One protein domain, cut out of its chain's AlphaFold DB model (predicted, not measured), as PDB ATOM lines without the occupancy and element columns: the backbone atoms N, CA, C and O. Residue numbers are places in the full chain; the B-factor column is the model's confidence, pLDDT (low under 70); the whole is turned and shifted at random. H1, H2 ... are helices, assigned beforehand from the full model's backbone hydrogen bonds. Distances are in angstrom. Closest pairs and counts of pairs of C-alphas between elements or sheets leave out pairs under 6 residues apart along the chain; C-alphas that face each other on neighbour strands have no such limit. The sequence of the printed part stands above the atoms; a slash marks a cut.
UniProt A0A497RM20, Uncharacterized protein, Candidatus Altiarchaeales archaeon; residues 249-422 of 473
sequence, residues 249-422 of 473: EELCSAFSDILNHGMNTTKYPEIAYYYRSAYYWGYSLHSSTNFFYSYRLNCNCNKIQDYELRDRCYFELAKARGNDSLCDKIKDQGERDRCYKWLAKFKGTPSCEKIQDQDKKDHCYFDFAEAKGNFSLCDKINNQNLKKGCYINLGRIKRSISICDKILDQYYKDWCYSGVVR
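AT A GLANCE: This is residues 249 to 422 of the 473 residues of an uncharacterized protein of Candidatus Altiarchaeales archaeon (UniProt A0A497RM20). The chain winds in stacked turns, a short solenoid: the long helices H4, H6, H8, H10 and H12 lie side by side in a row, with the short H5, H7, H9 and H11 in a second row along them. At the H4 end a loosely joined head of H1, H2 and H3 lengthens the stack. The printed part has 174 residues with twelve named helices, H1 to H12 in chain order, and no named strand; the class is all helix. The whole is loose, with a radius of gyration of the C-alphas of 21.5 A, and a rod spanning 70 by 32 by 21 A.

IN THESE COORDINATES: Four helices are longest by residues, 15 each: H6, residues 333 to 347, 20.4 A; H4, residues 307 to 321, 20.8 A; H8, residues 358 to 372, and H10, residues 384 to 398, both 20.9 A. C-alpha 333 is at (34.813, -45.601, 31.086). H5 is residues 324 to 329, H7 residues 351 to 354, H9 residues 375 to 380 and H11 residues 401 to 404. H12, residues 410 to 422, 19.0 A, ends with C-alpha 422 at (44.598, -6.248, 27.696). H1, residues 249 to 261, 17.4 A, begins with C-alpha 249 at (41.128, -52.257, 58.123). H2 is residues 269 to 280, 16.2 A, and H3 residues 285 to 293, 12.8 A.

HOW THE PARTS SIT: H6 touches H4 at a shallow tilt of 12 degrees, the same way, the closest C-alphas being those of Phe 315 and Cys 339, 5.8 A apart. H6 touches H8 at 17 degrees, also shallow and the same way; C-alphas 345 and 368 are closest, 4.7 A. H8 touches H10 at a shallow 7 degrees, the same way, with C-alphas 366 and 390 closest, 5.9 A. H10 touches H12 at a shallow 23 degrees, the same way, with C-alphas 396 and 420 closest, 4.6 A. H4 and H5 form a helical hairpin, C-alphas 318 and 326 closest at 5.3 A; H8 and H9 form another, C-alphas 369 and 377 closest at 5.2 A. H7 touches H6, C-alphas 340 and 351 closest at 5.2 A, and H11 touches H10, with residues 391 to 395 of H10 alone, C-alphas 395 and 403 closest at 5.1 A. H3 and H4 only just touch, with 3 pairs of C-alphas within 8 A, those of Tyr 293 and Glu 316 closest at 6.5 A; H2 and H3 also only just touch, with 3 pairs, C-alphas 278 and 288 closest at 6.9 A. H1 touches no helix but is near H3. Every O i to N i+4 pair is within hydrogen-bond range in H1, H2, H3, H4, H6, H8, H10 and H12; H5 and H9 have 0 of 2, but 2 of 3 and 3 of 3 O i to N i+3 pairs, and H7 and H11 are too short for an i+4 pair.

THE WHOLE: The C-alphas farthest apart, of Thr 266 and Gln 410, are 70.0 A apart. The printed part has no cut; the link from H3 to H4, residues 294 to 306, is long. Mean pLDDT of the printed part is 86.8; residues 249 to 263 and 274 to 297 are under 70.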
ATOM      1  N   GLU A 249      41.877 -51.170  58.733       59.69
ATOM      2  CA  GLU A 249      41.128 -52.257  58.123       59.69
ATOM      3  C   GLU A 249      39.671 -52.281  58.600       59.69
ATOM      4  O   GLU A 249      38.779 -52.467  57.774       59.69
ATOM      5  N   GLU A 250      39.415 -52.027  59.888       66.25
ATOM      6  CA  GLU A 250      38.058 -51.941  60.448       66.25
ATOM      7  C   GLU A 250      37.289 -50.751  59.895       66.25
ATOM      8  O   GLU A 250      36.133 -50.913  59.520       66.25
ATOM      9  N   LEU A 251      37.926 -49.584  59.749       69.25
ATOM     10  CA  LEU A 251      37.290 -48.433  59.106       69.25
ATOM     11  C   LEU A 251      36.931 -48.749  57.650       69.25
ATOM     12  O   LEU A 251      35.800 -48.522  57.235       69.25
ATOM     13  N   CYS A 252      37.847 -49.334  56.875       66.62
ATOM     14  CA  CYS A 252      37.552 -49.720  55.493       66.62
ATOM     15  C   CYS A 252      36.477 -50.812  55.386       66.62
ATOM     16  O   CYS A 252      35.655 -50.761  54.473       66.62
ATOM     17  N   SER A 253      36.469 -51.784  56.302       63.69
ATOM     18  CA  SER A 253      35.447 -52.835  56.378       63.69
ATOM     19  C   SER A 253      34.089 -52.253  56.758       63.69
ATOM     20  O   SER A 253      33.091 -52.567  56.118       63.69
ATOM     21  N   ALA A 254      34.054 -51.346  57.733       69.50
ATOM     22  CA  ALA A 254      32.851 -50.637  58.129       69.50
ATOM     23  C   ALA A 254      32.291 -49.812  56.979       69.50
ATOM     24  O   ALA A 254      31.112 -49.938  56.675       69.50
ATOM     25  N   PHE A 255      33.126 -49.030  56.290       68.12
ATOM     26  CA  PHE A 255      32.705 -48.272  55.112       68.12
ATOM     27  C   PHE A 255      32.222 -49.177  53.987       68.12
ATOM     28  O   PHE A 255      31.171 -48.905  53.420       68.12
ATOM     29  N   SER A 256      32.927 -50.269  53.693       63.41
ATOM     30  CA  SER A 256      32.472 -51.235  52.692       63.41
ATOM     31  C   SER A 256      31.119 -51.848  53.066       63.41
ATOM     32  O   SER A 256      30.256 -51.964  52.203       63.41
ATOM     33  N   ASP A 257      30.909 -52.208  54.333       67.00
ATOM     34  CA  ASP A 257      29.644 -52.769  54.815       67.00
ATOM     35  C   ASP A 257      28.516 -51.727  54.764       67.00
ATOM     36  O   ASP A 257      27.436 -52.026  54.264       67.00
ATOM     37  N   ILE A 258      28.780 -50.487  55.199       66.38
ATOM     38  CA  ILE A 258      27.842 -49.353  55.112       66.38
ATOM     39  C   ILE A 258      27.390 -49.131  53.671       66.38
ATOM     40  O   ILE A 258      26.211 -48.889  53.422       66.38
ATOM     41  N   LEU A 259      28.336 -49.184  52.738       57.59
ATOM     42  CA  LEU A 259      28.103 -48.885  51.336       57.59
ATOM     43  C   LEU A 259      27.394 -50.037  50.605       57.59
ATOM     44  O   LEU A 259      26.497 -49.768  49.815       57.59
ATOM     45  N   ASN A 260      27.736 -51.297  50.894       56.62
ATOM     46  CA  ASN A 260      27.151 -52.462  50.214       56.62
ATOM     47  C   ASN A 260      25.821 -52.936  50.827       56.62
ATOM     48  O   ASN A 260      24.991 -53.509  50.126       56.62
ATOM     49  N   HIS A 261      25.626 -52.762  52.137       68.88
ATOM     50  CA  HIS A 261      24.526 -53.401  52.874       68.88
ATOM     51  C   HIS A 261      23.719 -52.427  53.738       68.88
ATOM     52  O   HIS A 261      22.828 -52.844  54.478       68.88
ATOM     53  N   GLY A 262      24.024 -51.132  53.664       61.78
ATOM     54  CA  GLY A 262      23.601 -50.192  54.688       61.78
ATOM     55  C   GLY A 262      24.400 -50.390  55.977       61.78
ATOM     56  O   GLY A 262      25.077 -51.391  56.214       61.78
ATOM     57  N   MET A 263      24.371 -49.378  56.834       68.06
ATOM     58  CA  MET A 263      25.177 -49.369  58.043       68.06
ATOM     59  C   MET A 263      24.688 -50.406  59.057       68.06
ATOM     60  O   MET A 263      23.683 -50.195  59.734       68.06
ATOM     61  N   ASN A 264      25.427 -51.508  59.201       72.31
ATOM     62  CA  ASN A 264      25.180 -52.485  60.255       72.31
ATOM     63  C   ASN A 264      25.577 -51.884  61.614       72.31
ATOM     64  O   ASN A 264      26.729 -51.964  62.046       72.31
ATOM     65  N   THR A 265      24.610 -51.246  62.275       73.44
ATOM     66  CA  THR A 265      24.812 -50.521  63.539       73.44
ATOM     67  C   THR A 265      25.225 -51.427  64.691       73.44
ATOM     68  O   THR A 265      25.792 -50.948  65.663       73.44
ATOM     69  N   THR A 266      24.962 -52.727  64.582       74.38
ATOM     70  CA  THR A 266      25.362 -53.733  65.569       74.38
ATOM     71  C   THR A 266      26.833 -54.105  65.414       74.38
ATOM     72  O   THR A 266      27.514 -54.345  66.403       74.38
ATOM     73  N   LYS A 267      27.336 -54.121  64.173       75.94
ATOM     74  CA  LYS A 267      28.736 -54.435  63.859       75.94
ATOM     75  C   LYS A 267      29.668 -53.231  64.050       75.94
ATOM     76  O   LYS A 267      30.821 -53.426  64.417       75.94
ATOM     77  N   TYR A 268      29.176 -52.002  63.839       78.38
ATOM     78  CA  TYR A 268      29.967 -50.763  63.964       78.38
ATOM     79  C   TYR A 268      29.198 -49.632  64.676       78.38
ATOM     80  O   TYR A 268      28.868 -48.614  64.055       78.38
ATOM     81  N   PRO A 269      28.888 -49.777  65.974       74.62
ATOM     82  CA  PRO A 269      28.021 -48.842  66.694       74.62
ATOM     83  C   PRO A 269      28.575 -47.409  66.760       74.62
ATOM     84  O   PRO A 269      27.820 -46.451  66.597       74.62
ATOM     85  N   GLU A 270      29.889 -47.240  66.916       72.69
ATOM     86  CA  GLU A 270      30.526 -45.919  67.062       72.69
ATOM     87  C   GLU A 270      30.592 -45.162  65.724       72.69
ATOM     88  O   GLU A 270      30.289 -43.970  65.646       72.69
ATOM     89  N   ILE A 271      30.893 -45.872  64.629       71.00
ATOM     90  CA  ILE A 271      30.859 -45.303  63.274       71.00
ATOM     91  C   ILE A 271      29.413 -44.929  62.931       71.00
ATOM     92  O   ILE A 271      29.165 -43.863  62.362       71.00
ATOM     93  N   ALA A 272      28.449 -45.762  63.339       74.31
ATOM     94  CA  ALA A 272      27.032 -45.504  63.135       74.31
ATOM     95  C   ALA A 272      26.486 -44.302  63.881       74.31
ATOM     96  O   ALA A 272      25.668 -43.563  63.327       74.31
ATOM     97  N   TYR A 273      26.985 -44.061  65.085       76.12
ATOM     98  CA  TYR A 273      26.707 -42.835  65.805       76.12
ATOM     99  C   TYR A 273      27.184 -41.610  65.011       76.12
ATOM    100  O   TYR A 273      26.379 -40.726  64.723       76.12
ATOM    101  N   TYR A 274      28.437 -41.604  64.539       69.31
ATOM    102  CA  TYR A 274      28.988 -40.480  63.772       69.31
ATOM    103  C   TYR A 274      28.237 -40.226  62.459       69.31
ATOM    104  O   TYR A 274      27.955 -39.084  62.097       69.31
ATOM    105  N   TYR A 275      27.875 -41.294  61.747       66.31
ATOM    106  CA  TYR A 275      27.128 -41.200  60.495       66.31
ATOM    107  C   TYR A 275      25.716 -40.648  60.704       66.31
ATOM    108  O   TYR A 275      25.278 -39.783  59.944       66.31
ATOM    109  N   ARG A 276      25.024 -41.082  61.769       69.88
ATOM    110  CA  ARG A 276      23.731 -40.507  62.168       69.88
ATOM    111  C   ARG A 276      23.874 -39.049  62.565       69.88
ATOM    112  O   ARG A 276      23.052 -38.254  62.130       69.88
ATOM    113  N   SER A 277      24.909 -38.682  63.321       68.19
ATOM    114  CA  SER A 277      25.171 -37.286  63.674       68.19
ATOM    115  C   SER A 277      25.392 -36.436  62.422       68.19
ATOM    116  O   SER A 277      24.717 -35.428  62.261       68.19
ATOM    117  N   ALA A 278      26.253 -36.854  61.488       62.81
ATOM    118  CA  ALA A 278      26.486 -36.125  60.238       62.81
ATOM    119  C   ALA A 278      25.198 -35.947  59.410       62.81
ATOM    120  O   ALA A 278      24.950 -34.864  58.880       62.81
ATOM    121  N   TYR A 279      24.349 -36.976  59.351       60.62
ATOM    122  CA  TYR A 279      23.039 -36.888  58.706       60.62
ATOM    123  C   TYR A 279      22.096 -35.915  59.439       60.62
ATOM    124  O   TYR A 279      21.440 -35.095  58.801       60.62
ATOM    125  N   TYR A 280      22.081 -35.944  60.775       65.50
ATOM    126  CA  TYR A 280      21.279 -35.046  61.617       65.50
ATOM    127  C   TYR A 280      21.663 -33.570  61.444       65.50
ATOM    128  O   TYR A 280      20.813 -32.690  61.539       65.50
ATOM    129  N   TRP A 281      22.935 -33.298  61.142       62.34
ATOM    130  CA  TRP A 281      23.447 -31.955  60.854       62.34
ATOM    131  C   TRP A 281      23.272 -31.527  59.383       62.34
ATOM    132  O   TRP A 281      23.826 -30.510  58.972       62.34
ATOM    133  N   GLY A 282      22.501 -32.273  58.583       47.91
ATOM    134  CA  GLY A 282      22.125 -31.879  57.223       47.91
ATOM    135  C   GLY A 282      23.205 -32.100  56.160       47.91
ATOM    136  O   GLY A 282      23.081 -31.586  55.046       47.91
ATOM    137  N   TYR A 283      24.261 -32.867  56.453       52.31
ATOM    138  CA  TYR A 283      25.212 -33.275  55.420       52.31
ATOM    139  C   TYR A 283      24.587 -34.373  54.556       52.31
ATOM    140  O   TYR A 283      24.148 -35.407  55.062       52.31
ATOM    141  N   SER A 284      24.560 -34.174  53.234       47.91
ATOM    142  CA  SER A 284      24.148 -35.245  52.323       47.91
ATOM    143  C   SER A 284      25.084 -36.453  52.476       47.91
ATOM    144  O   SER A 284      26.285 -36.296  52.701       47.91
ATOM    145  N   LEU A 285      24.564 -37.678  52.308       50.62
ATOM    146  CA  LEU A 285      25.382 -38.907  52.342       50.62
ATOM    147  C   LEU A 285      26.603 -38.830  51.399       50.62
ATOM    148  O   LEU A 285      27.627 -39.472  51.629       50.62
ATOM    149  N   HIS A 286      26.511 -38.031  50.333       51.41
ATOM    150  CA  HIS A 286      27.589 -37.806  49.376       51.41
ATOM    151  C   HIS A 286      28.736 -36.947  49.936       51.41
ATOM    152  O   HIS A 286      29.894 -37.178  49.593       51.41
ATOM    153  N   SER A 287      28.456 -35.960  50.792       48.44
ATOM    154  CA  SER A 287      29.499 -35.101  51.365       48.44
ATOM    155  C   SER A 287      30.205 -35.756  52.555       48.44
ATOM    156  O   SER A 287      31.420 -35.605  52.693       48.44
ATOM    157  N   SER A 288      29.493 -36.556  53.354       51.09
ATOM    158  CA  SER A 288      30.094 -37.324  54.453       51.09
ATOM    159  C   SER A 288      30.967 -38.481  53.954       51.09
ATOM    160  O   SER A 288      32.057 -38.688  54.482       51.09
ATOM    161  N   THR A 289      30.576 -39.182  52.883       53.38
ATOM    162  CA  THR A 289      31.415 -40.230  52.263       53.38
ATOM    163  C   THR A 289      32.710 -39.666  51.674       53.38
ATOM    164  O   THR A 289      33.781 -40.214  51.932       53.38
ATOM    165  N   ASN A 290      32.661 -38.520  50.987       49.09
ATOM    166  CA  ASN A 290      33.860 -37.838  50.476       49.09
ATOM    167  C   ASN A 290      34.837 -37.411  51.588       49.09
ATOM    168  O   ASN A 290      36.051 -37.412  51.377       49.09
ATOM    169  N   PHE A 291      34.330 -37.082  52.781       50.12
ATOM    170  CA  PHE A 291      35.167 -36.718  53.925       50.12
ATOM    171  C   PHE A 291      36.038 -37.896  54.396       50.12
ATOM    172  O   PHE A 291      37.230 -37.718  54.658       50.12
ATOM    173  N   PHE A 292      35.491 -39.116  54.413       53.09
ATOM    174  CA  PHE A 292      36.207 -40.312  54.873       53.09
ATOM    175  C   PHE A 292      37.217 -40.871  53.863       53.09
ATOM    176  O   PHE A 292      38.277 -41.345  54.273       53.09
ATOM    177  N   TYR A 293      36.976 -40.738  52.554       48.47
ATOM    178  CA  TYR A 293      37.953 -41.156  51.535       48.47
ATOM    179  C   TYR A 293      39.245 -40.317  51.545       48.47
ATOM    180  O   TYR A 293      40.296 -40.789  51.108       48.47
ATOM    181  N   SER A 294      39.201 -39.092  52.082       47.78
ATOM    182  CA  SER A 294      40.358 -38.188  52.102       47.78
ATOM    183  C   SER A 294      41.441 -38.565  53.130       47.78
ATOM    184  O   SER A 294      42.613 -38.216  52.955       47.78
ATOM    185  N   TYR A 295      41.103 -39.327  54.176       48.31
ATOM    186  CA  TYR A 295      42.042 -39.667  55.245       48.31
ATOM    187  C   TYR A 295      42.662 -41.050  55.056       48.31
ATOM    188  O   TYR A 295      42.144 -42.023  55.575       48.31
ATOM    189  N   ARG A 296      43.822 -41.115  54.375       53.53
ATOM    190  CA  ARG A 296      44.897 -42.145  54.486       53.53
ATOM    191  C   ARG A 296      44.511 -43.636  54.493       53.53
ATOM    192  O   ARG A 296      45.385 -44.484  54.710       53.53
ATOM    193  N   LEU A 297      43.263 -43.989  54.245       55.81
ATOM    194  CA  LEU A 297      42.758 -45.342  54.340       55.81
ATOM    195  C   LEU A 297      43.188 -46.092  53.069       55.81
ATOM    196  O   LEU A 297      42.813 -45.761  51.950       55.81
ATOM    197  N   ASN A 298      44.048 -47.098  53.250       71.12
ATOM    198  CA  ASN A 298      44.391 -48.117  52.254       71.12
ATOM    199  C   ASN A 298      43.183 -49.043  52.184       71.12
ATOM    200  O   ASN A 298      43.271 -50.206  52.570       71.12
ATOM    201  N   CYS A 299      42.042 -48.527  51.751       79.12
ATOM    202  CA  CYS A 299      40.933 -49.411  51.487       79.12
ATOM    203  C   CYS A 299      41.319 -50.283  50.301       79.12
ATOM    204  O   CYS A 299      41.783 -49.810  49.261       79.12
ATOM    205  N   ASN A 300      41.207 -51.593  50.500       92.00
ATOM    206  CA  ASN A 300      41.402 -52.548  49.432       92.00
ATOM    207  C   ASN A 300      40.148 -52.514  48.556       92.00
ATOM    208  O   ASN A 300      39.215 -53.280  48.790       92.00
ATOM    209  N   CYS A 301      40.118 -51.605  47.575       94.19
ATOM    210  CA  CYS A 301      38.954 -51.408  46.710       94.19
ATOM    211  C   CYS A 301      38.517 -52.708  46.006       94.19
ATOM    212  O   CYS A 301      37.341 -52.866  45.710       94.19
ATOM    213  N   ASN A 302      39.412 -53.689  45.810       95.38
ATOM    214  CA  ASN A 302      39.049 -54.995  45.241       95.38
ATOM    215  C   ASN A 302      38.024 -55.784  46.071       95.38
ATOM    216  O   ASN A 302      37.382 -56.673  45.523       95.38
ATOM    217  N   LYS A 303      37.881 -55.500  47.372       95.00
ATOM    218  CA  LYS A 303      36.911 -56.187  48.239       95.00
ATOM    219  C   LYS A 303      35.488 -55.628  48.121       95.00
ATOM    220  O   LYS A 303      34.563 -56.242  48.641       95.00
ATOM    221  N   ILE A 304      35.309 -54.485  47.461       91.56
ATOM    222  CA  ILE A 304      33.997 -53.864  47.276       91.56
ATOM    223  C   ILE A 304      33.286 -54.592  46.125       91.56
ATOM    224  O   ILE A 304      33.803 -54.643  45.003       91.56
ATOM    225  N   GLN A 305      32.133 -55.198  46.429       94.62
ATOM    226  CA  GLN A 305      31.329 -55.942  45.454       94.62
ATOM    227  C   GLN A 305      30.605 -54.999  44.489       94.62
ATOM    228  O   GLN A 305      30.599 -55.254  43.284       94.62
ATOM    229  N   ASP A 306      30.052 -53.901  45.010       94.31
ATOM    230  CA  ASP A 306      29.408 -52.870  44.202       94.31
ATOM    231  C   ASP A 306      30.428 -52.162  43.293       94.31
ATOM    232  O   ASP A 306      31.467 -51.664  43.742       94.31
ATOM    233  N   TYR A 307      30.158 -52.156  41.986       96.06
ATOM    234  CA  TYR A 307      31.118 -51.665  41.001       96.06
ATOM    235  C   TYR A 307      31.260 -50.138  41.032       96.06
ATOM    236  O   TYR A 307      32.375 -49.654  40.855       96.06
ATOM    237  N   GLU A 308      30.192 -49.385  41.309       94.88
ATOM    238  CA  GLU A 308      30.223 -47.917  41.346       94.88
ATOM    239  C   GLU A 308      31.015 -47.424  42.556       94.88
ATOM    240  O   GLU A 308      31.852 -46.520  42.461       94.88
ATOM    241  N   LEU A 309      30.800 -48.063  43.704       91.94
ATOM    242  CA  LEU A 309      31.519 -47.779  44.940       91.94
ATOM    243  C   LEU A 309      32.990 -48.173  44.837       91.94
ATOM    244  O   LEU A 309      33.866 -47.440  45.310       91.94
ATOM    245  N   ARG A 310      33.286 -49.295  44.175       95.38
ATOM    246  CA  ARG A 310      34.662 -49.709  43.891       95.38
ATOM    247  C   ARG A 310      35.378 -48.721  42.975       95.38
ATOM    248  O   ARG A 310      36.516 -48.346  43.259       95.38
ATOM    249  N   ASP A 311      34.724 -48.295  41.905       96.44
ATOM    250  CA  ASP A 311      35.266 -47.344  40.939       96.44
ATOM    251  C   ASP A 311      35.539 -45.985  41.599       96.44
ATOM    252  O   ASP A 311      36.633 -45.429  41.468       96.44
ATOM    253  N   ARG A 312      34.607 -45.509  42.433       95.12
ATOM    254  CA  ARG A 312      34.796 -44.313  43.263       95.12
ATOM    255  C   ARG A 312      35.962 -44.458  44.243       95.12
ATOM    256  O   ARG A 312      36.760 -43.532  44.379       95.12
ATOM    257  N   CYS A 313      36.098 -45.616  44.895       95.06
ATOM    258  CA  CYS A 313      37.232 -45.918  45.772       95.06
ATOM    259  C   CYS A 313      38.562 -45.796  45.012       95.06
ATOM    260  O   CYS A 313      39.499 -45.153  45.494       95.06
ATOM    261  N   TYR A 314      38.643 -46.349  43.797       96.50
ATOM    262  CA  TYR A 314      39.833 -46.230  42.958       96.50
ATOM    263  C   TYR A 314      40.120 -44.797  42.521       96.50
ATOM    264  O   TYR A 314      41.276 -44.377  42.590       96.50
ATOM    265  N   PHE A 315      39.094 -44.038  42.139       96.19
ATOM    266  CA  PHE A 315      39.235 -42.630  41.779       96.19
ATOM    267  C   PHE A 315      39.802 -41.800  42.939       96.19
ATOM    268  O   PHE A 315      40.789 -41.084  42.760       96.19
ATOM    269  N   GLU A 316      39.262 -41.937  44.152       94.44
ATOM    270  CA  GLU A 316      39.764 -41.196  45.315       94.44
ATOM    271  C   GLU A 316      41.183 -41.620  45.722       94.44
ATOM    272  O   GLU A 316      42.024 -40.766  46.020       94.44
ATOM    273  N   LEU A 317      41.516 -42.916  45.644       93.94
ATOM    274  CA  LEU A 317      42.894 -43.368  45.856       93.94
ATOM    275  C   LEU A 317      43.856 -42.817  44.797       93.94
ATOM    276  O   LEU A 317      44.978 -42.429  45.141       93.94
ATOM    277  N   ALA A 318      43.435 -42.767  43.529       95.38
ATOM    278  CA  ALA A 318      44.212 -42.181  42.443       95.38
ATOM    279  C   ALA A 318      44.498 -40.704  42.733       95.38
ATOM    280  O   ALA A 318      45.657 -40.292  42.717       95.38
ATOM    281  N   LYS A 319      43.476 -39.928  43.114       94.38
ATOM    282  CA  LYS A 319      43.606 -38.508  43.482       94.38
ATOM    283  C   LYS A 319      44.553 -38.290  44.659       94.38
ATOM    284  O   LYS A 319      45.440 -37.431  44.600       94.38
ATOM    285  N   ALA A 320      44.377 -39.074  45.723       92.88
ATOM    286  CA  ALA A 320      45.172 -38.966  46.939       92.88
ATOM    287  C   ALA A 320      46.653 -39.276  46.677       92.88
ATOM    288  O   ALA A 320      47.531 -38.552  47.150       92.88
ATOM    289  N   ARG A 321      46.935 -40.322  45.892       93.31
ATOM    290  CA  ARG A 321      48.302 -40.803  45.632       93.31
ATOM    291  C   ARG A 321      48.962 -40.182  44.405       93.31
ATOM    292  O   ARG A 321      50.174 -40.275  44.272       93.31
ATOM    293  N   GLY A 322      48.186 -39.576  43.510       94.69
ATOM    294  CA  GLY A 322      48.665 -39.133  42.202       94.69
ATOM    295  C   GLY A 322      49.087 -40.279  41.276       94.69
ATOM    296  O   GLY A 322      49.905 -40.054  40.392       94.69
ATOM    297  N   ASN A 323      48.572 -41.494  41.494       95.25
ATOM    298  CA  ASN A 323      48.912 -42.671  40.695       95.25
ATOM    299  C   ASN A 323      47.801 -42.957  39.676       95.25
ATOM    300  O   ASN A 323      46.693 -43.339  40.057       95.25
ATOM    301  N   ASP A 324      48.113 -42.799  38.395       96.94
ATOM    302  CA  ASP A 324      47.183 -42.997  37.288       96.94
ATOM    303  C   ASP A 324      46.902 -44.474  36.987       96.94
ATOM    304  O   ASP A 324      45.829 -44.789  36.484       96.94
ATOM    305  N   SER A 325      47.776 -45.397  37.401       96.75
ATOM    306  CA  SER A 325      47.541 -46.844  37.289       96.75
ATOM    307  C   SER A 325      46.339 -47.324  38.114       96.75
ATOM    308  O   SER A 325      45.900 -48.466  37.990       96.75
ATOM    309  N   LEU A 326      45.840 -46.494  39.036       96.81
ATOM    310  CA  LEU A 326      44.615 -46.768  39.784       96.81
ATOM    311  C   LEU A 326      43.366 -46.424  38.971       96.81
ATOM    312  O   LEU A 326      42.350 -47.088  39.150       96.81
ATOM    313  N   CYS A 327      43.447 -45.462  38.048       98.06
ATOM    314  CA  CYS A 327      42.361 -45.181  37.114       98.06
ATOM    315  C   CYS A 327      42.138 -46.358  36.150       98.06
ATOM    316  O   CYS A 327      40.999 -46.646  35.805       98.06
ATOM    317  N   ASP A 328      43.195 -47.097  35.784       97.69
ATOM    318  CA  ASP A 328      43.100 -48.308  34.949       97.69
ATOM    319  C   ASP A 328      42.219 -49.405  35.589       97.69
ATOM    320  O   ASP A 328      41.712 -50.285  34.897       97.69
ATOM    321  N   LYS A 329      42.000 -49.345  36.912       97.81
ATOM    322  CA  LYS A 329      41.158 -50.295  37.658       97.81
ATOM    323  C   LYS A 329      39.680 -49.905  37.712       97.81
ATOM    324  O   LYS A 329      38.874 -50.707  38.179       97.81
ATOM    325  N   ILE A 330      39.337 -48.695  37.273       97.62
ATOM    326  CA  ILE A 330      37.958 -48.208  37.196       97.62
ATOM    327  C   ILE A 330      37.284 -48.887  36.002       97.62
ATOM    328  O   ILE A 330      37.804 -48.826  34.882       97.62
ATOM    329  N   LYS A 331      36.153 -49.558  36.239       97.81
ATOM    330  CA  LYS A 331      35.425 -50.306  35.207       97.81
ATOM    331  C   LYS A 331      34.634 -49.370  34.293       97.81
ATOM    332  O   LYS A 331      34.680 -49.560  33.078       97.81
ATOM    333  N   ASP A 332      33.951 -48.378  34.858       97.44
ATOM    334  CA  ASP A 332      33.210 -47.377  34.093       97.44
ATOM    335  C   ASP A 332      34.156 -46.467  33.290       97.44
ATOM    336  O   ASP A 332      35.057 -45.822  33.831       97.44
ATOM    337  N   GLN A 333      33.954 -46.396  31.971       97.56
ATOM    338  CA  GLN A 333      34.813 -45.601  31.086       97.56
ATOM    339  C   GLN A 333      34.728 -44.101  31.406       97.56
ATOM    340  O   GLN A 333      35.742 -43.408  31.342       97.56
ATOM    341  N   GLY A 334      33.544 -43.585  31.748       96.62
ATOM    342  CA  GLY A 334      33.337 -42.164  32.024       96.62
ATOM    343  C   GLY A 334      34.051 -41.702  33.294       96.62
ATOM    344  O   GLY A 334      34.740 -40.678  33.281       96.62
ATOM    345  N   GLU A 335      33.938 -42.469  34.377       97.06
ATOM    346  CA  GLU A 335      34.668 -42.240  35.628       97.06
ATOM    347  C   GLU A 335      36.176 -42.429  35.441       97.06
ATOM    348  O   GLU A 335      36.972 -41.655  35.981       97.06
ATOM    349  N   ARG A 336      36.595 -43.394  34.614       98.06
ATOM    350  CA  ARG A 336      38.009 -43.593  34.276       98.06
ATOM    351  C   ARG A 336      38.594 -42.397  33.520       98.06
ATOM    352  O   ARG A 336      39.648 -41.892  33.906       98.06
ATOM    353  N   ASP A 337      37.898 -41.889  32.505       98.00
ATOM    354  CA  ASP A 337      38.312 -40.684  31.772       98.00
ATOM    355  C   ASP A 337      38.390 -39.469  32.710       98.00
ATOM    356  O   ASP A 337      39.352 -38.693  32.678       98.00
ATOM    357  N   ARG A 338      37.397 -39.323  33.600       97.12
ATOM    358  CA  ARG A 338      37.369 -38.270  34.625       97.12
ATOM    359  C   ARG A 338      38.562 -38.382  35.578       97.12
ATOM    360  O   ARG A 338      39.149 -37.358  35.931       97.12
ATOM    361  N   CYS A 339      38.949 -39.604  35.945       98.06
ATOM    362  CA  CYS A 339      40.133 -39.899  36.748       98.06
ATOM    363  C   CYS A 339      41.412 -39.373  36.094       98.06
ATOM    364  O   CYS A 339      42.140 -38.583  36.707       98.06
ATOM    365  N   TYR A 340      41.638 -39.706  34.823       98.31
ATOM    366  CA  TYR A 340      42.796 -39.220  34.074       98.31
ATOM    367  C   TYR A 340      42.817 -37.706  33.916       98.31
ATOM    368  O   TYR A 340      43.855 -37.078  34.143       98.31
ATOM    369  N   LYS A 341      41.666 -37.108  33.601       97.50
ATOM    370  CA  LYS A 341      41.532 -35.657  33.473       97.50
ATOM    371  C   LYS A 341      41.885 -34.931  34.772       97.50
ATOM    372  O   LYS A 341      42.614 -33.938  34.750       97.50
ATOM    373  N   TRP A 342      41.408 -35.435  35.911       97.31
ATOM    374  CA  TRP A 342      41.720 -34.852  37.215       97.31
ATOM    375  C   TRP A 342      43.219 -34.930  37.522       97.31
ATOM    376  O   TRP A 342      43.822 -33.933  37.928       97.31
ATOM    377  N   LEU A 343      43.844 -36.092  37.299       97.12
ATOM    378  CA  LEU A 343      45.275 -36.275  37.552       97.12
ATOM    379  C   LEU A 343      46.138 -35.373  36.672       97.12
ATOM    380  O   LEU A 343      47.069 -34.742  37.180       97.12
ATOM    381  N   ALA A 344      45.797 -35.240  35.390       96.62
ATOM    382  CA  ALA A 344      46.491 -34.327  34.492       96.62
ATOM    383  C   ALA A 344      46.421 -32.883  34.993       96.62
ATOM    384  O   ALA A 344      47.455 -32.241  35.196       96.62
ATOM    385  N   LYS A 345      45.216 -32.402  35.312       95.38
ATOM    386  CA  LYS A 345      45.001 -31.027  35.768       95.38
ATOM    387  C   LYS A 345      45.713 -30.713  37.088       95.38
ATOM    388  O   LYS A 345      46.433 -29.721  37.175       95.38
ATOM    389  N   PHE A 346      45.539 -31.549  38.113       94.25
ATOM    390  CA  PHE A 346      45.948 -31.208  39.483       94.25
ATOM    391  C   PHE A 346      47.289 -31.806  39.914       94.25
ATOM    392  O   PHE A 346      48.000 -31.202  40.716       94.25
ATOM    393  N   LYS A 347      47.665 -32.978  39.395       93.56
ATOM    394  CA  LYS A 347      48.955 -33.617  39.715       93.56
ATOM    395  C   LYS A 347      50.006 -33.358  38.648       93.56
ATOM    396  O   LYS A 347      51.194 -33.377  38.948       93.56
ATOM    397  N   GLY A 348      49.587 -32.999  37.437       90.81
ATOM    398  CA  GLY A 348      50.496 -32.781  36.320       90.81
ATOM    399  C   GLY A 348      51.003 -34.059  35.674       90.81
ATOM    400  O   GLY A 348      52.006 -34.014  34.968       90.81
ATOM    401  N   THR A 349      50.339 -35.183  35.930       87.56
ATOM    402  CA  THR A 349      50.667 -36.462  35.303       87.56
ATOM    403  C   THR A 349      50.178 -36.438  33.850       87.56
ATOM    404  O   THR A 349      49.038 -36.044  33.617       87.56
ATOM    405  N   PRO A 350      50.976 -36.846  32.848       88.44
ATOM    406  CA  PRO A 350      50.565 -36.838  31.441       88.44
ATOM    407  C   PRO A 350      49.579 -37.977  31.109       88.44
ATOM    408  O   PRO A 350      49.825 -38.803  30.238       88.44
ATOM    409  N   SER A 351      48.443 -38.030  31.807       94.94
ATOM    410  CA  SER A 351      47.473 -39.127  31.728       94.94
ATOM    411  C   SER A 351      46.414 -38.955  30.635       94.94
ATOM    412  O   SER A 351      45.687 -39.902  30.353       94.94
ATOM    413  N   CYS A 352      46.333 -37.788  29.984       97.81
ATOM    414  CA  CYS A 352      45.365 -37.548  28.906       97.81
ATOM    415  C   CYS A 352      45.537 -38.517  27.720       97.81
ATOM    416  O   CYS A 352      44.561 -38.801  27.033       97.81
ATOM    417  N   GLU A 353      46.738 -39.074  27.493       97.62
ATOM    418  CA  GLU A 353      46.956 -40.056  26.418       97.62
ATOM    419  C   GLU A 353      46.100 -41.321  26.567       97.62
ATOM    420  O   GLU A 353      45.785 -41.942  25.554       97.62
ATOM    421  N   LYS A 354      45.718 -41.675  27.804       97.75
ATOM    422  CA  LYS A 354      44.960 -42.890  28.142       97.75
ATOM    423  C   LYS A 354      43.448 -42.768  27.910       97.75
ATOM    424  O   LYS A 354      42.738 -43.764  28.024       97.75
ATOM    425  N   ILE A 355      42.945 -41.569  27.615       98.06
ATOM    426  CA  ILE A 355      41.528 -41.345  27.305       98.06
ATOM    427  C   ILE A 355      41.270 -41.820  25.870       98.06
ATOM    428  O   ILE A 355      41.972 -41.407  24.950       98.06
ATOM    429  N   GLN A 356      40.282 -42.701  25.691       96.50
ATOM    430  CA  GLN A 356      39.977 -43.305  24.385       96.50
ATOM    431  C   GLN A 356      39.185 -42.362  23.474       96.50
ATOM    432  O   GLN A 356      39.443 -42.294  22.277       96.50
ATOM    433  N   ASP A 357      38.226 -41.639  24.047       97.56
ATOM    434  CA  ASP A 357      37.394 -40.684  23.321       97.56
ATOM    435  C   ASP A 357      38.198 -39.425  22.960       97.56
ATOM    436  O   ASP A 357      38.765 -38.762  23.836       97.56
ATOM    437  N   GLN A 358      38.261 -39.103  21.666       98.06
ATOM    438  CA  GLN A 358      39.128 -38.039  21.163       98.06
ATOM    439  C   GLN A 358      38.712 -36.649  21.661       98.06
ATOM    440  O   GLN A 358      39.582 -35.856  22.022       98.06
ATOM    441  N   ASP A 359      37.412 -36.358  21.742       97.81
ATOM    442  CA  ASP A 359      36.925 -35.054  22.196       97.81
ATOM    443  C   ASP A 359      37.225 -34.850  23.689       97.81
ATOM    444  O   ASP A 359      37.757 -33.811  24.098       97.81
ATOM    445  N   LYS A 360      36.988 -35.866  24.527       97.69
ATOM    446  CA  LYS A 360      37.379 -35.833  25.948       97.69
ATOM    447  C   LYS A 360      38.892 -35.718  26.124       97.69
ATOM    448  O   LYS A 360      39.343 -35.016  27.034       97.69
ATOM    449  N   LYS A 361      39.676 -36.401  25.284       98.19
ATOM    450  CA  LYS A 361      41.144 -36.341  25.288       98.19
ATOM    451  C   LYS A 361      41.645 -34.937  24.949       98.19
ATOM    452  O   LYS A 361      42.485 -34.398  25.672       98.19
ATOM    453  N   ASP A 362      41.070 -34.311  23.932       98.38
ATOM    454  CA  ASP A 362      41.362 -32.935  23.532       98.38
ATOM    455  C   ASP A 362      41.023 -31.933  24.649       98.38
ATOM    456  O   ASP A 362      41.848 -31.089  25.010       98.38
ATOM    457  N   HIS A 363      39.860 -32.080  25.290       98.00
ATOM    458  CA  HIS A 363      39.490 -31.279  26.460       98.00
ATOM    459  C   HIS A 363      40.383 -31.532  27.684       98.00
ATOM    460  O   HIS A 363      40.616 -30.617  28.475       98.00
ATOM    461  N   CYS A 364      40.896 -32.751  27.863       98.50
ATOM    462  CA  CYS A 364      41.882 -33.047  28.900       98.50
ATOM    463  C   CYS A 364      43.177 -32.265  28.658       98.50
ATOM    464  O   CYS A 364      43.684 -31.626  29.581       98.50
ATOM    465  N   TYR A 365      43.682 -32.258  27.419       98.56
ATOM    466  CA  TYR A 365      44.875 -31.491  27.068       98.56
ATOM    467  C   TYR A 365      44.687 -29.993  27.207       98.56
ATOM    468  O   TYR A 365      45.590 -29.336  27.717       98.56
ATOM    469  N   PHE A 366      43.528 -29.464  26.815       98.00
ATOM    470  CA  PHE A 366      43.197 -28.057  27.009       98.00
ATOM    471  C   PHE A 366      43.296 -27.655  28.492       98.00
ATOM    472  O   PHE A 366      44.063 -26.755  28.841       98.00
ATOM    473  N   ASP A 367      42.601 -28.377  29.379       96.88
ATOM    474  CA  ASP A 367      42.602 -28.097  30.821       96.88
ATOM    475  C   ASP A 367      43.997 -28.278  31.441       96.88
ATOM    476  O   ASP A 367      44.391 -27.543  32.351       96.88
ATOM    477  N   PHE A 368      44.755 -29.266  30.960       97.31
ATOM    478  CA  PHE A 368      46.108 -29.537  31.434       97.31
ATOM    479  C   PHE A 368      47.097 -28.443  30.995       97.31
ATOM    480  O   PHE A 368      47.916 -27.986  31.800       97.31
ATOM    481  N   ALA A 369      46.985 -27.979  29.748       97.31
ATOM    482  CA  ALA A 369      47.773 -26.881  29.203       97.31
ATOM    483  C   ALA A 369      47.551 -25.593  30.000       97.31
ATOM    484  O   ALA A 369      48.528 -24.949  30.387       97.31
ATOM    485  N   GLU A 370      46.294 -25.260  30.312       96.19
ATOM    486  CA  GLU A 370      45.930 -24.101  31.132       96.19
ATOM    487  C   GLU A 370      46.486 -24.217  32.557       96.19
ATOM    488  O   GLU A 370      47.192 -23.319  33.016       96.19
ATOM    489  N   ALA A 371      46.258 -25.351  33.229       95.62
ATOM    490  CA  ALA A 371      46.686 -25.555  34.614       95.62
ATOM    491  C   ALA A 371      48.212 -25.505  34.796       95.62
ATOM    492  O   ALA A 371      48.702 -25.049  35.829       95.62
ATOM    493  N   LYS A 372      48.986 -25.964  33.805       96.06
ATOM    494  CA  LYS A 372      50.457 -25.869  33.830       96.06
ATOM    495  C   LYS A 372      51.000 -24.610  33.173       96.06
ATOM    496  O   LYS A 372      52.185 -24.307  33.317       96.06
ATOM    497  N   GLY A 373      50.170 -23.886  32.429       95.81
ATOM    498  CA  GLY A 373      50.621 -22.822  31.548       95.81
ATOM    499  C   GLY A 373      51.638 -23.306  30.509       95.81
ATOM    500  O   GLY A 373      52.547 -22.547  30.170       95.81
ATOM    501  N   ASN A 374      51.545 -24.563  30.061       97.00
ATOM    502  CA  ASN A 374      52.463 -25.146  29.084       97.00
ATOM    503  C   ASN A 374      51.782 -25.247  27.713       97.00
ATOM    504  O   ASN A 374      50.969 -26.138  27.480       97.00
ATOM    505  N   PHE A 375      52.154 -24.354  26.796       97.19
ATOM    506  CA  PHE A 375      51.561 -24.293  25.460       97.19
ATOM    507  C   PHE A 375      51.943 -25.473  24.562       97.19
ATOM    508  O   PHE A 375      51.209 -25.751  23.620       97.19
ATOM    509  N   SER A 376      53.019 -26.215  24.863       97.12
ATOM    510  CA  SER A 376      53.372 -27.414  24.087       97.12
ATOM    511  C   SER A 376      52.316 -28.517  24.214       97.12
ATOM    512  O   SER A 376      52.266 -29.430  23.398       97.12
ATOM    513  N   LEU A 377      51.459 -28.455  25.240       97.81
ATOM    514  CA  LEU A 377      50.326 -29.366  25.395       97.81
ATOM    515  C   LEU A 377      49.182 -29.038  24.425       97.81
ATOM    516  O   LEU A 377      48.452 -29.949  24.047       97.81
ATOM    517  N   CYS A 378      49.059 -27.790  23.954       98.38
ATOM    518  CA  CYS A 378      48.089 -27.438  22.914       98.38
ATOM    519  C   CYS A 378      48.398 -28.150  21.588       98.38
ATOM    520  O   CYS A 378      47.490 -28.396  20.797       98.38
ATOM    521  N   ASP A 379      49.659 -28.525  21.339       97.94
ATOM    522  CA  ASP A 379      50.025 -29.266  20.131       97.94
ATOM    523  C   ASP A 379      49.446 -30.675  20.071       97.94
ATOM    524  O   ASP A 379      49.274 -31.196  18.971       97.94
ATOM    525  N   LYS A 380      49.081 -31.239  21.228       98.12
ATOM    526  CA  LYS A 380      48.470 -32.565  21.354       98.12
ATOM    527  C   LYS A 380      46.955 -32.588  21.118       98.12
ATOM    528  O   LYS A 380      46.369 -33.664  21.152       98.12
ATOM    529  N   ILE A 381      46.326 -31.428  20.926       98.31
ATOM    530  CA  ILE A 381      44.886 -31.307  20.666       98.31
ATOM    531  C   ILE A 381      44.631 -31.525  19.169       98.31
ATOM    532  O   ILE A 381      45.181 -30.797  18.340       98.31
ATOM    533  N   ASN A 382      43.774 -32.486  18.820       98.31
ATOM    534  CA  ASN A 382      43.443 -32.796  17.425       98.31
ATOM    535  C   ASN A 382      42.376 -31.847  16.853       98.31
ATOM    536  O   ASN A 382      42.477 -31.409  15.701       98.31
ATOM    537  N   ASN A 383      41.382 -31.472  17.661       98.31
ATOM    538  CA  ASN A 383      40.351 -30.509  17.305       98.31
ATOM    539  C   ASN A 383      40.963 -29.115  17.082       98.31
ATOM    540  O   ASN A 383      41.398 -28.436  18.014       98.31
ATOM    541  N   GLN A 384      40.959 -28.659  15.827       98.06
ATOM    542  CA  GLN A 384      41.620 -27.413  15.426       98.06
ATOM    543  C   GLN A 384      41.039 -26.170  16.112       98.06
ATOM    544  O   GLN A 384      41.789 -25.256  16.453       98.06
ATOM    545  N   ASN A 385      39.727 -26.129  16.356       97.69
ATOM    546  CA  ASN A 385      39.095 -24.991  17.028       97.69
ATOM    547  C   ASN A 385      39.499 -24.937  18.504       97.69
ATOM    548  O   ASN A 385      39.881 -23.875  19.000       97.69
ATOM    549  N   LEU A 386      39.500 -26.086  19.188       98.19
ATOM    550  CA  LEU A 386      39.947 -26.160  20.578       98.19
ATOM    551  C   LEU A 386      41.449 -25.859  20.706       98.19
ATOM    552  O   LEU A 386      41.857 -25.143  21.621       98.19
ATOM    553  N   LYS A 387      42.266 -26.317  19.748       98.44
ATOM    554  CA  LYS A 387      43.703 -26.011  19.668       98.44
ATOM    555  C   LYS A 387      43.964 -24.509  19.523       98.44
ATOM    556  O   LYS A 387      44.768 -23.956  20.274       98.44
ATOM    557  N   LYS A 388      43.249 -23.821  18.622       98.44
ATOM    558  CA  LYS A 388      43.304 -22.349  18.491       98.44
ATOM    559  C   LYS A 388      42.912 -21.668  19.809       98.44
ATOM    560  O   LYS A 388      43.641 -20.802  20.289       98.44
ATOM    561  N   GLY A 389      41.816 -22.106  20.435       98.00
ATOM    562  CA  GLY A 389      41.366 -21.601  21.736       98.00
ATOM    563  C   GLY A 389      42.407 -21.772  22.851       98.00
ATOM    564  O   GLY A 389      42.612 -20.852  23.644       98.00
ATOM    565  N   CYS A 390      43.110 -22.908  22.875       98.62
ATOM    566  CA  CYS A 390      44.188 -23.201  23.824       98.62
ATOM    567  C   CYS A 390      45.316 -22.166  23.718       98.62
ATOM    568  O   CYS A 390      45.708 -21.559  24.719       98.62
ATOM    569  N   TYR A 391      45.778 -21.890  22.494       98.69
ATOM    570  CA  TYR A 391      46.809 -20.882  22.241       98.69
ATOM    571  C   TYR A 391      46.363 -19.465  22.596       98.69
ATOM    572  O   TYR A 391      47.127 -18.740  23.233       98.69
ATOM    573  N   ILE A 392      45.128 -19.081  22.257       98.38
ATOM    574  CA  ILE A 392      44.569 -17.767  22.614       98.38
ATOM    575  C   ILE A 392      44.567 -17.576  24.134       98.38
ATOM    576  O   ILE A 392      45.042 -16.555  24.640       98.38
ATOM    577  N   ASN A 393      44.058 -18.565  24.874       98.12
ATOM    578  CA  ASN A 393      43.957 -18.468  26.326       98.12
ATOM    579  C   ASN A 393      45.344 -18.395  26.984       98.12
ATOM    580  O   ASN A 393      45.591 -17.524  27.820       98.12
ATOM    581  N   LEU A 394      46.281 -19.249  26.559       98.19
ATOM    582  CA  LEU A 394      47.641 -19.242  27.095       98.19
ATOM    583  C   LEU A 394      48.440 -18.001  26.705       98.19
ATOM    584  O   LEU A 394      49.184 -17.494  27.542       98.19
ATOM    585  N   GLY A 395      48.263 -17.476  25.490       98.19
ATOM    586  CA  GLY A 395      48.852 -16.206  25.067       98.19
ATOM    587  C   GLY A 395      48.463 -15.080  26.021       98.19
ATOM    588  O   GLY A 395      49.335 -14.368  26.525       98.19
ATOM    589  N   ARG A 396      47.171 -14.991  26.363       97.62
ATOM    590  CA  ARG A 396      46.639 -14.028  27.338       97.62
ATOM    591  C   ARG A 396      47.199 -14.246  28.748       97.62
ATOM    592  O   ARG A 396      47.714 -13.299  29.336       97.62
ATOM    593  N   ILE A 397      47.131 -15.471  29.281       96.69
ATOM    594  CA  ILE A 397      47.587 -15.796  30.649       96.69
ATOM    595  C   ILE A 397      49.090 -15.532  30.807       96.69
ATOM    596  O   ILE A 397      49.519 -14.938  31.794       96.69
ATOM    597  N   LYS A 398      49.902 -15.943  29.827       97.56
ATOM    598  CA  LYS A 398      51.362 -15.762  29.839       97.56
ATOM    599  C   LYS A 398      51.817 -14.400  29.324       97.56
ATOM    600  O   LYS A 398      53.013 -14.131  29.350       97.56
ATOM    601  N   ARG A 399      50.892 -13.557  28.847       97.56
ATOM    602  CA  ARG A 399      51.176 -12.248  28.234       97.56
ATOM    603  C   ARG A 399      52.210 -12.341  27.101       97.56
ATOM    604  O   ARG A 399      53.027 -11.438  26.925       97.56
ATOM    605  N   SER A 400      52.192 -13.444  26.350       98.06
ATOM    606  CA  SER A 400      53.211 -13.760  25.345       98.06
ATOM    607  C   SER A 400      52.625 -13.830  23.942       98.06
ATOM    608  O   SER A 400      51.849 -14.727  23.613       98.06
ATOM    609  N   ILE A 401      53.067 -12.907  23.089       98.12
ATOM    610  CA  ILE A 401      52.686 -12.857  21.674       98.12
ATOM    611  C   ILE A 401      53.272 -14.019  20.861       98.12
ATOM    612  O   ILE A 401      52.670 -14.410  19.867       98.12
ATOM    613  N   SER A 402      54.387 -14.621  21.301       98.19
ATOM    614  CA  SER A 402      54.993 -15.760  20.594       98.19
ATOM    615  C   SER A 402      54.115 -17.012  20.629       98.19
ATOM    616  O   SER A 402      54.232 -17.882  19.771       98.19
ATOM    617  N   ILE A 403      53.200 -17.097  21.603       98.44
ATOM    618  CA  ILE A 403      52.185 -18.153  21.663       98.44
ATOM    619  C   ILE A 403      51.124 -17.914  20.579       98.44
ATOM    620  O   ILE A 403      50.729 -18.856  19.899       98.44
ATOM    621  N   CYS A 404      50.716 -16.659  20.358       98.50
ATOM    622  CA  CYS A 404      49.795 -16.299  19.275       98.50
ATOM    623  C   CYS A 404      50.386 -16.595  17.889       98.50
ATOM    624  O   CYS A 404      49.651 -16.959  16.976       98.50
ATOM    625  N   ASP A 405      51.712 -16.516  17.735       98.25
ATOM    626  CA  ASP A 405      52.402 -16.832  16.477       98.25
ATOM    627  C   ASP A 405      52.254 -18.298  16.040       98.25
ATOM    628  O   ASP A 405      52.478 -18.606  14.870       98.25
ATOM    629  N   LYS A 406      51.837 -19.195  16.944       98.19
ATOM    630  CA  LYS A 406      51.526 -20.600  16.632       98.19
ATOM    631  C   LYS A 406      50.166 -20.792  15.955       98.19
ATOM    632  O   LYS A 406      49.891 -21.877  15.448       98.19
ATOM    633  N   ILE A 407      49.312 -19.771  15.947       98.31
ATOM    634  CA  ILE A 407      48.001 -19.821  15.301       98.31
ATOM    635  C   ILE A 407      48.183 -19.516  13.810       98.31
ATOM    636  O   ILE A 407      48.624 -18.430  13.447       98.31
ATOM    637  N   LEU A 408      47.839 -20.478  12.950       97.56
ATOM    638  CA  LEU A 408      47.950 -20.328  11.490       97.56
ATOM    639  C   LEU A 408      46.867 -19.417  10.900       97.56
ATOM    640  O   LEU A 408      47.087 -18.739   9.904       97.56
ATOM    641  N   ASP A 409      45.685 -19.430  11.506       97.94
ATOM    642  CA  ASP A 409      44.530 -18.669  11.050       97.94
ATOM    643  C   ASP A 409      44.647 -17.202  11.480       97.94
ATOM    644  O   ASP A 409      44.656 -16.901  12.677       97.94
ATOM    645  N   GLN A 410      44.743 -16.300  10.500       98.25
ATOM    646  CA  GLN A 410      45.021 -14.886  10.741       98.25
ATOM    647  C   GLN A 410      43.960 -14.214  11.621       98.25
ATOM    648  O   GLN A 410      44.317 -13.431  12.498       98.25
ATOM    649  N   TYR A 411      42.678 -14.564  11.465       97.69
ATOM    650  CA  TYR A 411      41.596 -13.979  12.262       97.69
ATOM    651  C   TYR A 411      41.757 -14.309  13.754       97.69
ATOM    652  O   TYR A 411      41.726 -13.429  14.616       97.69
ATOM    653  N   TYR A 412      42.005 -15.582  14.078       98.31
ATOM    654  CA  TYR A 412      42.224 -16.006  15.466       98.31
ATOM    655  C   TYR A 412      43.563 -15.513  16.031       98.31
ATOM    656  O   TYR A 412      43.671 -15.269  17.236       98.31
ATOM    657  N   LYS A 413      44.580 -15.353  15.179       98.56
ATOM    658  CA  LYS A 413      45.876 -14.777  15.551       98.56
ATOM    659  C   LYS A 413      45.740 -13.303  15.947       98.56
ATOM    660  O   LYS A 413      46.220 -12.915  17.013       98.56
ATOM    661  N   ASP A 414      45.011 -12.524  15.155       98.50
ATOM    662  CA  ASP A 414      44.686 -11.123  15.435       98.50
ATOM    663  C   ASP A 414      43.891 -10.977  16.741       98.50
ATOM    664  O   ASP A 414      44.217 -10.150  17.600       98.50
ATOM    665  N   TRP A 415      42.905 -11.856  16.955       97.69
ATOM    666  CA  TRP A 415      42.156 -11.920  18.211       97.69
ATOM    667  C   TRP A 415      43.056 -12.254  19.410       97.69
ATOM    668  O   TRP A 415      42.930 -11.649  20.480       97.69
ATOM    669  N   CYS A 416      43.989 -13.199  19.248       98.62
ATOM    670  CA  CYS A 416      44.960 -13.556  20.281       98.62
ATOM    671  C   CYS A 416      45.796 -12.343  20.702       98.62
ATOM    672  O   CYS A 416      45.876 -12.043  21.894       98.62
ATOM    673  N   TYR A 417      46.361 -11.608  19.739       98.62
ATOM    674  CA  TYR A 417      47.146 -10.404  20.016       98.62
ATOM    675  C   TYR A 417      46.348  -9.356  20.796       98.62
ATOM    676  O   TYR A 417      46.844  -8.847  21.802       98.62
ATOM    677  N   SER A 418      45.097  -9.100  20.401       97.81
ATOM    678  CA  SER A 418      44.195  -8.196  21.129       97.81
ATOM    679  C   SER A 418      43.980  -8.643  22.585       97.81
ATOM    680  O   SER A 418      44.073  -7.846  23.523       97.81
ATOM    681  N   GLY A 419      43.806  -9.950  22.811       97.50
ATOM    682  CA  GLY A 419      43.734 -10.531  24.153       97.50
ATOM    683  C   GLY A 419      45.004 -10.321  24.989       97.50
ATOM    684  O   GLY A 419      44.908 -10.054  26.190       97.50
ATOM    685  N   VAL A 420      46.188 -10.396  24.371       98.38
ATOM    686  CA  VAL A 420      47.476 -10.137  25.040       98.38
ATOM    687  C   VAL A 420      47.622  -8.665  25.426       98.38
ATOM    688  O   VAL A 420      48.140  -8.379  26.506       98.38
ATOM    689  N   VAL A 421      47.134  -7.729  24.606       98.19
ATOM    690  CA  VAL A 421      47.216  -6.281  24.879       98.19
ATOM    691  C   VAL A 421      46.520  -5.917  26.182       98.19
ATOM    692  O   VAL A 421      47.115  -5.225  27.006       98.19
ATOM    693  N   ARG A 422      45.317  -6.452  26.426       95.19
ATOM    694  CA  ARG A 422      44.598  -6.248  27.696       95.19
ATOM    695  C   ARG A 422      45.415  -6.698  28.909       95.19
ATOM    696  O   ARG A 422      45.380  -6.052  29.949       95.19
TER     697      ARG A 422